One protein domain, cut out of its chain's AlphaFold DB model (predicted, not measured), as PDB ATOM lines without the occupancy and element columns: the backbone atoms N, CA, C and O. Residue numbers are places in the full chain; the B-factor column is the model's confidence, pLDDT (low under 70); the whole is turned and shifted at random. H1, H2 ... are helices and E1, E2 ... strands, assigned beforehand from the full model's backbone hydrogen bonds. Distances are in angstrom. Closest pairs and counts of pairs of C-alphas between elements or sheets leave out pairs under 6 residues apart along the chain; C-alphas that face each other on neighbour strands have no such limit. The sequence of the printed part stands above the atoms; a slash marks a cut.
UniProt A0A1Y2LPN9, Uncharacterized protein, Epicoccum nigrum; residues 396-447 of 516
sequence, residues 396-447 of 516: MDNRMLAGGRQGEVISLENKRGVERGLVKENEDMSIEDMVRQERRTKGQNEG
ATOM      1  N   MET A 396      -4.205 -11.865  18.406       71.81
ATOM      2  CA  MET A 396      -5.583 -11.740  17.919       71.81
ATOM      3  C   MET A 396      -6.369 -10.618  18.611       71.81
ATOM      4  O   MET A 396      -7.258 -10.036  17.994       71.81
ATOM      5  N   ASP A 397      -6.021 -10.295  19.856       73.44
ATOM      6  CA  ASP A 397      -6.751  -9.335  20.690       73.44
ATOM      7  C   ASP A 397      -6.284  -7.892  20.448       73.44
ATOM      8  O   ASP A 397      -6.982  -6.933  20.778       73.44
ATOM      9  N   ASN A 398      -5.115  -7.709  19.828       76.88
ATOM     10  CA  ASN A 398      -4.604  -6.398  19.451       76.88
ATOM     11  C   ASN A 398      -4.893  -6.104  17.974       76.88
ATOM     12  O   ASN A 398      -4.300  -6.718  17.093       76.88
ATOM     13  N   ARG A 399      -5.723  -5.091  17.685       75.38
ATOM     14  CA  ARG A 399      -6.062  -4.639  16.318       75.38
ATOM     15  C   ARG A 399      -4.842  -4.334  15.434       75.38
ATOM     16  O   ARG A 399      -4.937  -4.454  14.218       75.38
ATOM     17  N   MET A 400      -3.713  -3.935  16.025       72.19
ATOM     18  CA  MET A 400      -2.471  -3.643  15.296       72.19
ATOM     19  C   MET A 400      -1.710  -4.907  14.872       72.19
ATOM     20  O   MET A 400      -0.950  -4.867  13.906       72.19
ATOM     21  N   LEU A 401      -1.908  -6.016  15.591       73.19
ATOM     22  CA  LEU A 401      -1.266  -7.313  15.344       73.19
ATOM     23  C   LEU A 401      -2.224  -8.310  14.668       73.19
ATOM     24  O   LEU A 401      -1.785  -9.209  13.948       73.19
ATOM     25  N   ALA A 402      -3.533  -8.117  14.843       68.50
ATOM     26  CA  ALA A 402      -4.584  -8.937  14.272       68.50
ATOM     27  C   ALA A 402      -4.679  -8.719  12.754       68.50
ATOM     28  O   ALA A 402      -4.815  -7.597  12.267       68.50
ATOM     29  N   GLY A 403      -4.622  -9.817  11.998       66.00
ATOM     30  CA  GLY A 403      -4.719  -9.821  10.532       66.00
ATOM     31  C   GLY A 403      -3.381  -9.843   9.791       66.00
ATOM     32  O   GLY A 403      -3.381 -10.091   8.591       66.00
ATOM     33  N   GLY A 404      -2.255  -9.676  10.498       66.69
ATOM     34  CA  GLY A 404      -0.911  -9.704   9.920       66.69
ATOM     35  C   GLY A 404      -0.613  -8.500   9.014       66.69
ATOM     36  O   GLY A 404      -1.429  -8.075   8.203       66.69
ATOM     37  N   ARG A 405       0.604  -7.954   9.097       71.88
ATOM     38  CA  ARG A 405       1.094  -6.912   8.165       71.88
ATOM     39  C   ARG A 405       1.572  -7.509   6.836       71.88
ATOM     40  O   ARG A 405       2.554  -7.058   6.254       71.88
ATOM     41  N   GLN A 406       0.925  -8.590   6.406       67.69
ATOM     42  CA  GLN A 406       1.286  -9.318   5.196       67.69
ATOM     43  C   GLN A 406       0.942  -8.433   3.994       67.69
ATOM     44  O   GLN A 406      -0.166  -7.914   3.922       67.69
ATOM     45  N   GLY A 407       1.912  -8.201   3.109       72.88
ATOM     46  CA  GLY A 407       1.758  -7.316   1.951       72.88
ATOM     47  C   GLY A 407       2.118  -5.846   2.198       72.88
ATOM     48  O   GLY A 407       2.516  -5.183   1.248       72.88
ATOM     49  N   GLU A 408       2.088  -5.352   3.443       74.81
ATOM     50  CA  GLU A 408       2.461  -3.958   3.779       74.81
ATOM     51  C   GLU A 408       3.965  -3.740   3.938       74.81
ATOM     52  O   GLU A 408       4.477  -2.626   3.843       74.81
ATOM     53  N   VAL A 409       4.666  -4.818   4.252       77.38
ATOM     54  CA  VAL A 409       6.043  -4.820   4.721       77.38
ATOM     55  C   VAL A 409       6.845  -5.720   3.797       77.38
ATOM     56  O   VAL A 409       6.578  -6.919   3.717       77.38
ATOM     57  N   ILE A 410       7.843  -5.152   3.121       78.81
ATOM     58  CA  ILE A 410       8.849  -5.929   2.398       78.81
ATOM     59  C   ILE A 410       9.981  -6.216   3.382       78.81
ATOM     60  O   ILE A 410      10.676  -5.307   3.851       78.81
ATOM     61  N   SER A 411      10.168  -7.492   3.709       74.00
ATOM     62  CA  SER A 411      11.328  -7.942   4.470       74.00
ATOM     63  C   SER A 411      12.589  -7.743   3.632       74.00
ATOM     64  O   SER A 411      12.741  -8.350   2.574       74.00
ATOM     65  N   LEU A 412      13.498  -6.884   4.095       74.44
ATOM     66  CA  LEU A 412      14.801  -6.717   3.461       74.44
ATOM     67  C   LEU A 412      15.693  -7.908   3.823       74.44
ATOM     68  O   LEU A 412      16.076  -8.066   4.977       74.44
ATOM     69  N   GLU A 413      16.083  -8.701   2.829       75.06
ATOM     70  CA  GLU A 413      17.019  -9.827   3.004       75.06
ATOM     71  C   GLU A 413      18.493  -9.383   3.045       75.06
ATOM     72  O   GLU A 413      19.408 -10.179   3.258       75.06
ATOM     73  N   ASN A 414      18.754  -8.088   2.863       80.06
ATOM     74  CA  ASN A 414      20.100  -7.540   2.944       80.06
ATOM     75  C   ASN A 414      20.652  -7.717   4.364       80.06
ATOM     76  O   ASN A 414      19.997  -7.324   5.327       80.06
ATOM     77  N   LYS A 415      21.898  -8.193   4.493       77.81
ATOM     78  CA  LYS A 415      22.576  -8.419   5.791       77.81
ATOM     79  C   LYS A 415      22.433  -7.223   6.749       77.81
ATOM     80  O   LYS A 415      22.070  -7.383   7.907       77.81
ATOM     81  N   ARG A 416      22.587  -6.003   6.220       74.69
ATOM     82  CA  ARG A 416      22.448  -4.739   6.969       74.69
ATOM     83  C   ARG A 416      21.004  -4.385   7.363       74.69
ATOM     84  O   ARG A 416      20.803  -3.640   8.316       74.69
ATOM     85  N   GLY A 417      20.015  -4.854   6.604       72.50
ATOM     86  CA  GLY A 417      18.590  -4.666   6.890       72.50
ATOM     87  C   GLY A 417      18.095  -5.639   7.958       72.50
ATOM     88  O   GLY A 417      17.408  -5.217   8.884       72.50
ATOM     89  N   VAL A 418      18.537  -6.897   7.888       71.19
ATOM     90  CA  VAL A 418      18.216  -7.945   8.868       71.19
ATOM     91  C   VAL A 418      18.786  -7.607  10.249       71.19
ATOM     92  O   VAL A 418      18.055  -7.645  11.233       71.19
ATOM     93  N   GLU A 419      20.053  -7.187  10.328       69.06
ATOM     94  CA  GLU A 419      20.703  -6.815  11.600       69.06
ATOM     95  C   GLU A 419      20.078  -5.585  12.271       69.06
ATOM     96  O   GLU A 419      20.133  -5.444  13.489       69.06
ATOM     97  N   ARG A 420      19.467  -4.689  11.488       73.69
ATOM     98  CA  ARG A 420      18.795  -3.486  12.004       73.69
ATOM     99  C   ARG A 420      17.291  -3.666  12.192       73.69
ATOM    100  O   ARG A 420      16.633  -2.718  12.609       73.69
ATOM    101  N   GLY A 421      16.743  -4.834  11.845       66.38
ATOM    102  CA  GLY A 421      15.296  -5.056  11.797       66.38
ATOM    103  C   GLY A 421      14.572  -4.055  10.891       66.38
ATOM    104  O   GLY A 421      13.405  -3.745  11.122       66.38
ATOM    105  N   LEU A 422      15.274  -3.495   9.898       67.81
ATOM    106  CA  LEU A 422      14.749  -2.416   9.076       67.81
ATOM    107  C   LEU A 422      13.827  -3.011   8.017       67.81
ATOM    108  O   LEU A 422      14.250  -3.713   7.101       67.81
ATOM    109  N   VAL A 423      12.550  -2.712   8.170       70.75
ATOM    110  CA  VAL A 423      11.486  -3.115   7.263       70.75
ATOM    111  C   VAL A 423      11.200  -1.964   6.304       70.75
ATOM    112  O   VAL A 423      10.984  -0.837   6.754       70.75
ATOM    113  N   LYS A 424      11.181  -2.237   4.994       79.75
ATOM    114  CA  LYS A 424      10.732  -1.256   3.997       79.75
ATOM    115  C   LYS A 424       9.208  -1.345   3.863       79.75
ATOM    116  O   LYS A 424       8.665  -2.445   3.755       79.75
ATOM    117  N   GLU A 425       8.526  -0.201   3.860       77.75
ATOM    118  CA  GLU A 425       7.107  -0.133   3.488       77.75
ATOM    119  C   GLU A 425       6.945  -0.537   2.012       77.75
ATOM    120  O   GLU A 425       7.749  -0.143   1.163       77.75
ATOM    121  N   ASN A 426       5.943  -1.366   1.715       83.19
ATOM    122  CA  ASN A 426       5.605  -1.744   0.348       83.19
ATOM    123  C   ASN A 426       4.814  -0.610  -0.319       83.19
ATOM    124  O   ASN A 426       3.743  -0.239   0.158       83.19
ATOM    125  N   GLU A 427       5.341  -0.064  -1.413       78.44
ATOM    126  CA  GLU A 427       4.705   1.023  -2.170       78.44
ATOM    127  C   GLU A 427       3.608   0.493  -3.119       78.44
ATOM    128  O   GLU A 427       2.649   1.206  -3.403       78.44
ATOM    129  N   ASP A 428       3.678  -0.785  -3.516       80.19
ATOM    130  CA  ASP A 428       2.763  -1.428  -4.469       80.19
ATOM    131  C   ASP A 428       1.813  -2.420  -3.763       80.19
ATOM    132  O   ASP A 428       1.756  -3.613  -4.079       80.19
ATOM    133  N   MET A 429       1.076  -1.956  -2.748       78.00
ATOM    134  CA  MET A 429       0.086  -2.789  -2.047       78.00
ATOM    135  C   MET A 429      -1.194  -2.990  -2.869       78.00
ATOM    136  O   MET A 429      -1.677  -2.078  -3.541       78.00
ATOM    137  N   SER A 430      -1.803  -4.176  -2.756       88.06
ATOM    138  CA  SER A 430      -3.141  -4.429  -3.305       88.06
ATOM    139  C   SER A 430      -4.170  -3.474  -2.691       88.06
ATOM    140  O   SER A 430      -4.097  -3.141  -1.508       88.06
ATOM    141  N   ILE A 431      -5.187  -3.093  -3.468       86.69
ATOM    142  CA  ILE A 431      -6.303  -2.249  -3.005       86.69
ATOM    143  C   ILE A 431      -6.984  -2.868  -1.772       86.69
ATOM    144  O   ILE A 431      -7.402  -2.155  -0.862       86.69
ATOM    145  N   GLU A 432      -7.075  -4.200  -1.706       86.75
ATOM    146  CA  GLU A 432      -7.649  -4.883  -0.543       86.75
ATOM    147  C   GLU A 432      -6.780  -4.716   0.716       86.75
ATOM    148  O   GLU A 432      -7.308  -4.497   1.809       86.75
ATOM    149  N   ASP A 433      -5.456  -4.755   0.562       85.38
ATOM    150  CA  ASP A 433      -4.507  -4.573   1.664       85.38
ATOM    151  C   ASP A 433      -4.446  -3.113   2.117       85.38
ATOM    152  O   ASP A 433      -4.414  -2.847   3.318       85.38
ATOM    153  N   MET A 434      -4.588  -2.173   1.182       83.00
ATOM    154  CA  MET A 434      -4.744  -0.749   1.470       83.00
ATOM    155  C   MET A 434      -5.985  -0.488   2.340       83.00
ATOM    156  O   MET A 434      -5.895   0.150   3.384       83.00
ATOM    157  N   VAL A 435      -7.146  -1.070   2.006       87.69
ATOM    158  CA  VAL A 435      -8.374  -0.929   2.819       87.69
ATOM    159  C   VAL A 435      -8.224  -1.558   4.213       87.69
ATOM    160  O   VAL A 435      -8.814  -1.078   5.187       87.69
ATOM    161  N   ARG A 436      -7.447  -2.639   4.343       85.38
ATOM    162  CA  ARG A 436      -7.147  -3.258   5.645       85.38
ATOM    163  C   ARG A 436      -6.203  -2.399   6.480       85.38
ATOM    164  O   ARG A 436      -6.420  -2.313   7.691       85.38
ATOM    165  N   GLN A 437      -5.206  -1.773   5.860       84.00
ATOM    166  CA  GLN A 437      -4.320  -0.816   6.514       84.00
ATOM    167  C   GLN A 437      -5.127   0.368   7.047       84.00
ATOM    168  O   GLN A 437      -5.106   0.609   8.251       84.00
ATOM    169  N   GLU A 438      -5.946   0.986   6.191       83.94
ATOM    170  CA  GLU A 438      -6.839   2.095   6.542       83.94
ATOM    171  C   GLU A 438      -7.752   1.744   7.717       83.94
ATOM    172  O   GLU A 438      -7.913   2.515   8.656       83.94
ATOM    173  N   ARG A 439      -8.333   0.538   7.739       83.81
ATOM    174  CA  ARG A 439      -9.165   0.084   8.865       83.81
ATOM    175  C   ARG A 439      -8.387  -0.092  10.172       83.81
ATOM    176  O   ARG A 439      -8.975   0.107  11.237       83.81
ATOM    177  N   ARG A 440      -7.109  -0.478  10.112       80.38
ATOM    178  CA  ARG A 440      -6.244  -0.661  11.290       80.38
ATOM    179  C   ARG A 440      -5.773   0.679  11.854       80.38
ATOM    180  O   ARG A 440      -5.889   0.895  13.065       80.38
ATOM    181  N   THR A 441      -5.324   1.575  10.976       77.94
ATOM    182  CA  THR A 441      -4.800   2.907  11.308       77.94
ATOM    183  C   THR A 441      -5.893   3.970  11.451       77.94
ATOM    184  O   THR A 441      -5.604   5.076  11.903       77.94
ATOM    185  N   LYS A 442      -7.166   3.649  11.164       81.06
ATOM    186  CA  LYS A 442      -8.300   4.577  11.307       81.06
ATOM    187  C   LYS A 442      -8.346   5.222  12.694       81.06
ATOM    188  O   LYS A 442      -8.597   4.551  13.703       81.06
ATOM    189  N   GLY A 443      -8.196   6.544  12.711       72.94
ATOM    190  CA  GLY A 443      -8.215   7.355  13.926       72.94
ATOM    191  C   GLY A 443      -6.877   7.430  14.663       72.94
ATOM    192  O   GLY A 443      -6.874   7.855  15.812       72.94
ATOM    193  N   GLN A 444      -5.776   7.000  14.042       71.06
ATOM    194  CA  GLN A 444      -4.427   7.382  14.453       71.06
ATOM    195  C   GLN A 444      -4.045   8.716  13.799       71.06
ATOM    196  O   GLN A 444      -4.510   9.036  12.709       71.06
ATOM    197  N   ASN A 445      -3.189   9.486  14.469       74.81
ATOM    198  CA  ASN A 445      -2.738  10.782  13.974       74.81
ATOM    199  C   ASN A 445      -1.778  10.586  12.792       74.81
ATOM    200  O   ASN A 445      -0.622  10.211  12.986       74.81
ATOM    201  N   GLU A 446      -2.235  10.887  11.577       77.62
ATOM    202  CA  GLU A 446      -1.415  10.858  10.354       77.62
ATOM    203  C   GLU A 446      -0.167  11.748  10.478       77.62
ATOM    204  O   GLU A 446       0.907  11.399   9.993       77.62
ATOM    205  N   GLY A 447      -0.278  12.851  11.227       80.88
ATOM    206  CA  GLY A 447       0.840  13.744  11.526       80.88
ATOM    207  C   GLY A 447       1.975  13.080  12.312       80.88
ATOM    208  O   GLY A 447       3.135  13.413  12.090       80.88
TER     209      GLY A 447
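This is residues 396 to 447 of the 516 residues of an uncharacterized protein of Epicoccum nigrum (UniProt A0A1Y2LPN9). A narrow finger of two short antiparallel strands, E1 and E2, has the small helix H1 at its tip, and the longer helix H2 stands crosswise beyond the other end, apart from E1 and H1. Residues 396 to 408 lead into E1 from the side of H2, and residues 442 to 447 stick out beyond H2 as a free tail. The printed part has 52 residues with two named strands and two named helices, in the order E1, H1, E2, H2; the class is mixed, helices and strands, with under half of the residues in named elements. It is loose, with a radius of gyration of the C-alphas of 12.7 A and spans of 35 by 26 by 25 A.

E1, residues 409 to 411, and E2, residues 423 to 425, are antiparallel neighbours at 142 degrees between their directions. C-alphas 410 and 424 face each other at 5.3 A. N 410 and O 424 are within hydrogen-bond range at 2.9 A, as are N 424 and O 410 at 3.3 A. The closest C-alphas of E2 and H1, residues 415 to 419, are those of Val 423 and Gly 417, 7.3 A apart. H2, residues 431 to 441, is apart from E1 and from H1. In H1 and H2 every O i to N i+4 pair is within hydrogen-bond range.

E1 measures 6.1 A from first to last C-alpha and begins at C-alpha 409 (6.043, -4.820, 4.721). E2 measures 6.5 A and H1 6.3 A, with C-alpha 415 at (22.576, -8.419, 5.791). H2 measures 15.3 A and ends at C-alpha 441 (-4.800, 2.907, 11.308).

The C-alphas farthest apart, those of Lys 415 and Gly 443, are 35.5 A from each other. The printed part has no cut, and the links E1 to H1, H1 to E2 and E2 to H2 are tight. Residues 442 to 447 stand free. The mean pLDDT of the printed part is 76.6; residues 402 to 404, 406, 419 and 421 to 422 are under 70.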